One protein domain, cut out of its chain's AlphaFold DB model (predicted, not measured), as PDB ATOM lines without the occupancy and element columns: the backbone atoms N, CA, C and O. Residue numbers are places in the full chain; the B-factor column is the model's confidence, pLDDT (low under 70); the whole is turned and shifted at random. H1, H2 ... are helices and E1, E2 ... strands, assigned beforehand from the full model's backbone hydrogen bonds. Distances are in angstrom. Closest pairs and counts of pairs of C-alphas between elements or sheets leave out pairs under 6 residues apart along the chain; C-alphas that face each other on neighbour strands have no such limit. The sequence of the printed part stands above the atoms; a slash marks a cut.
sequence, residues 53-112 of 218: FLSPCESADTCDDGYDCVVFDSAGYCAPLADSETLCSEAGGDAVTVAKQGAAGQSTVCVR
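AT A GLANCE: This is residues 53 to 112 of the 218 residues of an uncharacterized protein of Myxococcales bacterium (UniProt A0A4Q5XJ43). Two antiparallel strand hairpins, E1 with E2 and E3 with E4, pack on each other, with the short helix H1 at one end and residues 53 to 66 along the first hairpin. The 60 printed residues hold, in order, E1, E2, H1, E3 and E4; the class is mostly strand. The whole is compact, radius of gyration of the C-alphas 10.1 A, spanning 27 by 19 by 17 A.

IN THESE COORDINATES: E1, residues 67 to 72, begins at C-alpha 67 (14.836, 72.143, 59.249) and measures 14.4 A. E2 is residues 75 to 80, 16.3 A; H1, 85 to 90, 8.5 A; E3, 94 to 99, 16.1 A. E4, residues 106 to 111, 14.4 A, ends at C-alpha 111 (5.807, 77.302, 53.298).

HOW THE PARTS SIT: Residues 55 to 56 pair antiparallel with 77 to 78 of E2. In hairpin E1 and E2, N 70 and O 77 are 3.0 A apart; in hairpin E3 and E4, N 96 and O 109 are 2.8 A apart, both within hydrogen-bond range. The closest C-alphas of E2 and E4, Pro 80 and Val 109, are 5.5 A apart; those of H1 and E4, Cys 88 and Cys 110, 5.4 A. In H1 every O i to N i+4 pair is within hydrogen-bond range. E2 and E3 are apart.

THE WHOLE: The farthest C-alphas, Glu 90 and Ala 104, are 28.0 A apart. The printed part has no cut and no long link between named elements. Confidence is under 70 at residues 53 to 54 and 91 to 92.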
ATOM      1  N   PHE A  53       7.518  79.000  60.073       66.62
ATOM      2  CA  PHE A  53       8.836  79.424  60.541       66.62
ATOM      3  C   PHE A  53       8.816  79.500  62.068       66.62
ATOM      4  O   PHE A  53       8.275  80.432  62.655       66.62
ATOM      5  N   LEU A  54       9.337  78.454  62.710       65.62
ATOM      6  CA  LEU A  54       9.074  78.171  64.126       65.62
ATOM      7  C   LEU A  54       9.960  78.973  65.086       65.62
ATOM      8  O   LEU A  54       9.549  79.255  66.210       65.62
ATOM      9  N   SER A  55      11.185  79.311  64.672       80.44
ATOM     10  CA  SER A  55      12.186  79.920  65.551       80.44
ATOM     11  C   SER A  55      13.233  80.743  64.787       80.44
ATOM     12  O   SER A  55      13.599  80.377  63.665       80.44
ATOM     13  N   PRO A  56      13.750  81.840  65.376       85.81
ATOM     14  CA  PRO A  56      14.894  82.566  64.831       85.81
ATOM     15  C   PRO A  56      16.159  81.701  64.813       85.81
ATOM     16  O   PRO A  56      16.383  80.895  65.718       85.81
ATOM     17  N   CYS A  57      17.021  81.903  63.821       91.38
ATOM     18  CA  CYS A  57      18.285  81.181  63.691       91.38
ATOM     19  C   CYS A  57      19.384  82.039  63.061       91.38
ATOM     20  O   CYS A  57      19.133  82.937  62.258       91.38
ATOM     21  N   GLU A  58      20.637  81.737  63.397       92.38
ATOM     22  CA  GLU A  58      21.808  82.373  62.772       92.38
ATOM     23  C   GLU A  58      22.471  81.461  61.731       92.38
ATOM     24  O   GLU A  58      23.190  81.931  60.847       92.38
ATOM     25  N   SER A  59      22.239  80.150  61.833       93.25
ATOM     26  CA  SER A  59      22.792  79.130  60.944       93.25
ATOM     27  C   SER A  59      21.943  77.858  60.982       93.25
ATOM     28  O   SER A  59      21.107  77.690  61.865       93.25
ATOM     29  N   ALA A  60      22.161  76.940  60.039       91.81
ATOM     30  CA  ALA A  60      21.427  75.672  59.992       91.81
ATOM     31  C   ALA A  60      21.604  74.825  61.267       91.81
ATOM     32  O   ALA A  60      20.679  74.131  61.669       91.81
ATOM     33  N   ASP A  61      22.756  74.937  61.937       92.88
ATOM     34  CA  ASP A  61      23.086  74.152  63.133       92.88
ATOM     35  C   ASP A  61      22.247  74.538  64.366       92.88
ATOM     36  O   ASP A  61      22.261  73.827  65.370       92.88
ATOM     37  N   THR A  62      21.543  75.675  64.321       93.19
ATOM     38  CA  THR A  62      20.626  76.101  65.392       93.19
ATOM     39  C   THR A  62      19.192  75.617  65.177       93.19
ATOM     40  O   THR A  62      18.337  75.903  66.010       93.19
ATOM     41  N   CYS A  63      18.924  74.917  64.074       91.75
ATOM     42  CA  CYS A  63      17.619  74.347  63.766       91.75
ATOM     43  C   CYS A  63      17.570  72.854  64.115       91.75
ATOM     44  O   CYS A  63      18.590  72.166  64.078       91.75
ATOM     45  N   ASP A  64      16.376  72.356  64.443       91.06
ATOM     46  CA  ASP A  64      16.150  70.929  64.676       91.06
ATOM     47  C   ASP A  64      16.363  70.102  63.392       91.06
ATOM     48  O   ASP A  64      16.319  70.616  62.270       91.06
ATOM     49  N   ASP A  65      16.554  68.791  63.550       90.81
ATOM     50  CA  ASP A  65      16.676  67.869  62.419       90.81
ATOM     51  C   ASP A  65      15.454  67.970  61.485       90.81
ATOM     52  O   ASP A  65      14.301  67.882  61.915       90.81
ATOM     53  N   GLY A  66      15.711  68.117  60.182       88.94
ATOM     54  CA  GLY A  66      14.668  68.294  59.164       88.94
ATOM     55  C   GLY A  66      14.284  69.752  58.893       88.94
ATOM     56  O   GLY A  66      13.386  69.991  58.086       88.94
ATOM     57  N   TYR A  67      14.976  70.712  59.507       92.31
ATOM     58  CA  TYR A  67      14.836  72.143  59.249       92.31
ATOM     59  C   TYR A  67      16.133  72.726  58.676       92.31
ATOM     60  O   TYR A  67      17.217  72.161  58.821       92.31
ATOM     61  N   ASP A  68      16.028  73.881  58.025       93.00
ATOM     62  CA  ASP A  68      17.178  74.673  57.587       93.00
ATOM     63  C   ASP A  68      16.974  76.139  57.955       93.00
ATOM     64  O   ASP A  68      15.844  76.621  58.062       93.00
ATOM     65  N   CYS A  69      18.083  76.847  58.140       93.06
ATOM     66  CA  CYS A  69      18.059  78.258  58.482       93.06
ATOM     67  C   CYS A  69      18.068  79.098  57.207       93.06
ATOM     68  O   CYS A  69      19.051  79.116  56.452       93.06
ATOM     69  N   VAL A  70      16.968  79.794  56.953       90.81
ATOM     70  CA  VAL A  70      16.731  80.525  55.706       90.81
ATOM     71  C   VAL A  70      16.510  82.010  55.970       90.81
ATOM     72  O   VAL A  70      16.076  82.394  57.053       90.81
ATOM     73  N   VAL A  71      16.851  82.845  54.986       86.69
ATOM     74  CA  VAL A  71      16.675  84.298  55.073       86.69
ATOM     75  C   VAL A  71      15.207  84.636  54.856       86.69
ATOM     76  O   VAL A  71      14.655  84.331  53.796       86.69
ATOM     77  N   PHE A  72      14.618  85.340  55.812       76.56
ATOM     78  CA  PHE A  72      13.336  86.009  55.679       76.56
ATOM     79  C   PHE A  72      13.392  87.392  56.343       76.56
ATOM     80  O   PHE A  72      13.913  87.524  57.446       76.56
ATOM     81  N   ASP A  73      12.912  88.419  55.639       71.12
ATOM     82  CA  ASP A  73      12.966  89.831  56.051       71.12
ATOM     83  C   ASP A  73      14.310  90.253  56.685       71.12
ATOM     84  O   ASP A  73      14.407  90.809  57.776       71.12
ATOM     85  N   SER A  74      15.410  89.933  55.996       76.44
ATOM     86  CA  SER A  74      16.784  90.215  56.452       76.44
ATOM     87  C   SER A  74      17.226  89.502  57.745       76.44
ATOM     88  O   SER A  74      18.349  89.731  58.203       76.44
ATOM     89  N   ALA A  75      16.404  88.617  58.306       83.44
ATOM     90  CA  ALA A  75      16.696  87.781  59.464       83.44
ATOM     91  C   ALA A  75      16.670  86.285  59.100       83.44
ATOM     92  O   ALA A  75      16.266  85.896  58.007       83.44
ATOM     93  N   GLY A  76      17.173  85.437  59.997       87.31
ATOM     94  CA  GLY A  76      17.188  83.990  59.807       87.31
ATOM     95  C   GLY A  76      16.096  83.301  60.602       87.31
ATOM     96  O   GLY A  76      15.917  83.606  61.781       87.31
ATOM     97  N   TYR A  77      15.420  82.339  59.980       89.06
ATOM     98  CA  TYR A  77      14.405  81.524  60.640       89.06
ATOM     99  C   TYR A  77      14.493  80.053  60.224       89.06
ATOM    100  O   TYR A  77      14.827  79.737  59.077       89.06
ATOM    101  N   CYS A  78      14.205  79.152  61.164       90.12
ATOM    102  CA  CYS A  78      14.162  77.717  60.918       90.12
ATOM    103  C   CYS A  78      12.874  77.356  60.182       90.12
ATOM    104  O   CYS A  78      11.776  77.541  60.714       90.12
ATOM    105  N   ALA A  79      13.020  76.813  58.975       88.94
ATOM    106  CA  ALA A  79      11.912  76.370  58.138       88.94
ATOM    107  C   ALA A  79      12.045  74.876  57.804       88.94
ATOM    108  O   ALA A  79      13.164  74.403  57.577       88.94
ATOM    109  N   PRO A  80      10.933  74.119  57.779       90.62
ATOM    110  CA  PRO A  80      10.958  72.689  57.502       90.62
ATOM    111  C   PRO A  80      11.428  72.443  56.069       90.62
ATOM    112  O   PRO A  80      10.932  73.067  55.129       90.62
ATOM    113  N   LEU A  81      12.381  71.535  55.888       91.00
ATOM    114  CA  LEU A  81      12.874  71.156  54.569       91.00
ATOM    115  C   LEU A  81      11.793  70.434  53.757       91.00
ATOM    116  O   LEU A  81      11.015  69.640  54.287       91.00
ATOM    117  N   ALA A  82      11.781  70.670  52.446       88.81
ATOM    118  CA  ALA A  82      10.778  70.091  51.556       88.81
ATOM    119  C   ALA A  82      10.939  68.592  51.283       88.81
ATOM    120  O   ALA A  82       9.991  67.946  50.842       88.81
ATOM    121  N   ASP A  83      12.115  68.023  51.543       87.00
ATOM    122  CA  ASP A  83      12.358  66.581  51.450       87.00
ATOM    123  C   ASP A  83      11.886  65.810  52.694       87.00
ATOM    124  O   ASP A  83      11.779  64.582  52.661       87.00
ATOM    125  N   SER A  84      11.540  66.516  53.772       81.50
ATOM    126  CA  SER A  84      10.898  65.933  54.940       81.50
ATOM    127  C   SER A  84       9.394  65.807  54.695       81.50
ATOM    128  O   SER A  84       8.617  66.686  55.066       81.50
ATOM    129  N   GLU A  85       8.964  64.710  54.055       73.19
ATOM    130  CA  GLU A  85       7.550  64.493  53.690       73.19
ATOM    131  C   GLU A  85       6.588  64.658  54.877       73.19
ATOM    132  O   GLU A  85       5.495  65.201  54.711       73.19
ATOM    133  N   THR A  86       7.003  64.233  56.077       80.12
ATOM    134  CA  THR A  86       6.216  64.388  57.307       80.12
ATOM    135  C   THR A  86       6.099  65.853  57.704       80.12
ATOM    136  O   THR A  86       4.985  66.356  57.802       80.12
ATOM    137  N   LEU A  87       7.229  66.555  57.864       79.38
ATOM    138  CA  LEU A  87       7.220  67.949  58.314       79.38
ATOM    139  C   LEU A  87       6.534  68.848  57.291       79.38
ATOM    140  O   LEU A  87       5.768  69.718  57.672       79.38
ATOM    141  N   CYS A  88       6.760  68.613  56.000       78.50
ATOM    142  CA  CYS A  88       6.142  69.379  54.929       78.50
ATOM    143  C   CYS A  88       4.621  69.160  54.845       78.50
ATOM    144  O   CYS A  88       3.870  70.121  54.675       78.50
ATOM    145  N   SER A  89       4.155  67.913  55.011       76.19
ATOM    146  CA  SER A  89       2.717  67.606  55.040       76.19
ATOM    147  C   SER A  89       2.035  68.175  56.282       76.19
ATOM    148  O   SER A  89       0.950  68.739  56.173       76.19
ATOM    149  N   GLU A  90       2.661  68.069  57.458       73.94
ATOM    150  CA  GLU A  90       2.154  68.669  58.705       73.94
ATOM    151  C   GLU A  90       2.133  70.200  58.626       73.94
ATOM    152  O   GLU A  90       1.201  70.860  59.090       73.94
ATOM    153  N   ALA A  91       3.136  70.762  57.960       69.00
ATOM    154  CA  ALA A  91       3.248  72.171  57.642       69.00
ATOM    155  C   ALA A  91       2.233  72.640  56.584       69.00
ATOM    156  O   ALA A  91       2.152  73.842  56.355       69.00
ATOM    157  N   GLY A  92       1.462  71.747  55.946       69.81
ATOM    158  CA  GLY A  92       0.397  72.103  54.998       69.81
ATOM    159  C   GLY A  92       0.861  73.023  53.863       69.81
ATOM    160  O   GLY A  92       0.101  73.883  53.420       69.81
ATOM    161  N   GLY A  93       2.133  72.918  53.472       73.69
ATOM    162  CA  GLY A  93       2.809  73.909  52.642       73.69
ATOM    163  C   GLY A  93       3.273  73.381  51.292       73.69
ATOM    164  O   GLY A  93       3.423  72.180  51.085       73.69
ATOM    165  N   ASP A  94       3.564  74.314  50.391       80.56
ATOM    166  CA  ASP A  94       4.225  74.040  49.120       80.56
ATOM    167  C   ASP A  94       5.741  74.198  49.264       80.56
ATOM    168  O   ASP A  94       6.237  75.019  50.044       80.56
ATOM    169  N   ALA A  95       6.491  73.440  48.467       87.19
ATOM    170  CA  ALA A  95       7.939  73.560  48.393       87.19
ATOM    171  C   ALA A  95       8.342  74.878  47.707       87.19
ATOM    172  O   ALA A  95       8.029  75.101  46.534       87.19
ATOM    173  N   VAL A  96       9.082  75.730  48.416       85.06
ATOM    174  CA  VAL A  96       9.598  77.009  47.914       85.06
ATOM    175  C   VAL A  96      11.101  77.095  48.145       85.06
ATOM    176  O   VAL A  96      11.623  76.715  49.191       85.06
ATOM    177  N   THR A  97      11.819  77.595  47.140       88.94
ATOM    178  CA  THR A  97      13.269  77.780  47.204       88.94
ATOM    179  C   THR A  97      13.612  79.184  47.696       88.94
ATOM    180  O   THR A  97      13.273  80.174  47.051       88.94
ATOM    181  N   VAL A  98      14.334  79.267  48.812       86.38
ATOM    182  CA  VAL A  98      14.710  80.513  49.501       86.38
ATOM    183  C   VAL A  98      16.215  80.562  49.769       86.38
ATOM    184  O   VAL A  98      16.895  79.536  49.744       86.38
ATOM    185  N   ALA A  99      16.772  81.752  49.997       89.88
ATOM    186  CA  ALA A  99      18.190  81.898  50.328       89.88
ATOM    187  C   ALA A  99      18.498  81.342  51.729       89.88
ATOM    188  O   ALA A  99      17.683  81.462  52.640       89.88
ATOM    189  N   LYS A 100      19.687  80.762  51.919       92.75
ATOM    190  CA  LYS A 100      20.149  80.320  53.246       92.75
ATOM    191  C   LYS A 100      20.635  81.504  54.083       92.75
ATOM    192  O   LYS A 100      21.336  82.374  53.566       92.75
ATOM    193  N   GLN A 101      20.324  81.513  55.377       92.69
ATOM    194  CA  GLN A 101      20.870  82.504  56.305       92.69
ATOM    195  C   GLN A 101      22.340  82.200  56.598       92.69
ATOM    196  O   GLN A 101      22.715  81.056  56.852       92.69
ATOM    197  N   GLY A 102      23.189  83.232  56.549       86.56
ATOM    198  CA  GLY A 102      24.604  83.125  56.928       86.56
ATOM    199  C   GLY A 102      25.462  82.228  56.021       86.56
ATOM    200  O   GLY A 102      26.648  82.043  56.291       86.56
ATOM    201  N   ALA A 103      24.903  81.690  54.933       88.12
ATOM    202  CA  ALA A 103      25.573  80.770  54.022       88.12
ATOM    203  C   ALA A 103      25.247  81.090  52.558       88.12
ATOM    204  O   ALA A 103      24.173  81.585  52.227       88.12
ATOM    205  N   ALA A 104      26.174  80.776  51.652       89.94
ATOM    206  CA  ALA A 104      25.899  80.854  50.222       89.94
ATOM    207  C   ALA A 104      25.000  79.685  49.787       89.94
ATOM    208  O   ALA A 104      25.247  78.539  50.161       89.94
ATOM    209  N   GLY A 105      24.009  79.968  48.943       92.81
ATOM    210  CA  GLY A 105      23.130  78.960  48.350       92.81
ATOM    211  C   GLY A 105      21.656  79.189  48.662       92.81
ATOM    212  O   GLY A 105      21.260  80.229  49.186       92.81
ATOM    213  N   GLN A 106      20.850  78.201  48.294       93.06
ATOM    214  CA  GLN A 106      19.411  78.190  48.512       93.06
ATOM    215  C   GLN A 106      19.000  76.873  49.168       93.06
ATOM    216  O   GLN A 106      19.668  75.854  48.979       93.06
ATOM    217  N   SER A 107      17.908  76.909  49.920       91.81
ATOM    218  CA  SER A 107      17.248  75.741  50.489       91.81
ATOM    219  C   SER A 107      15.829  75.654  49.957       91.81
ATOM    220  O   SER A 107      15.223  76.681  49.655       91.81
ATOM    221  N   THR A 108      15.310  74.439  49.798       91.50
ATOM    222  CA  THR A 108      13.901  74.240  49.440       91.50
ATOM    223  C   THR A 108      13.162  73.831  50.698       91.50
ATOM    224  O   THR A 108      13.417  72.760  51.244       91.50
ATOM    225  N   VAL A 109      12.284  74.709  51.160       88.88
ATOM    226  CA  VAL A 109      11.558  74.586  52.425       88.88
ATOM    227  C   VAL A 109      10.060  74.583  52.159       88.88
ATOM    228  O   VAL A 109       9.621  75.017  51.094       88.88
ATOM    229  N   CYS A 110       9.274  74.088  53.107       86.81
ATOM    230  CA  CYS A 110       7.823  74.086  52.996       86.81
ATOM    231  C   CYS A 110       7.218  75.314  53.651       86.81
ATOM    232  O   CYS A 110       7.398  75.570  54.843       86.81
ATOM    233  N   VAL A 111       6.452  76.062  52.866       79.56
ATOM    234  CA  VAL A 111       5.807  77.302  53.298       79.56
ATOM    235  C   VAL A 111       4.313  77.228  53.034       79.56
ATOM    236  O   VAL A 111       3.877  76.706  52.006       79.56
ATOM    237  N   ARG A 112       3.510  77.757  53.955       77.00
ATOM    238  CA  ARG A 112       2.070  77.875  53.733       77.00
ATOM    239  C   ARG A 112       1.802  79.079  52.859       77.00
ATOM    240  O   ARG A 112       2.004  80.214  53.275       77.00
TER     241      ARG A 112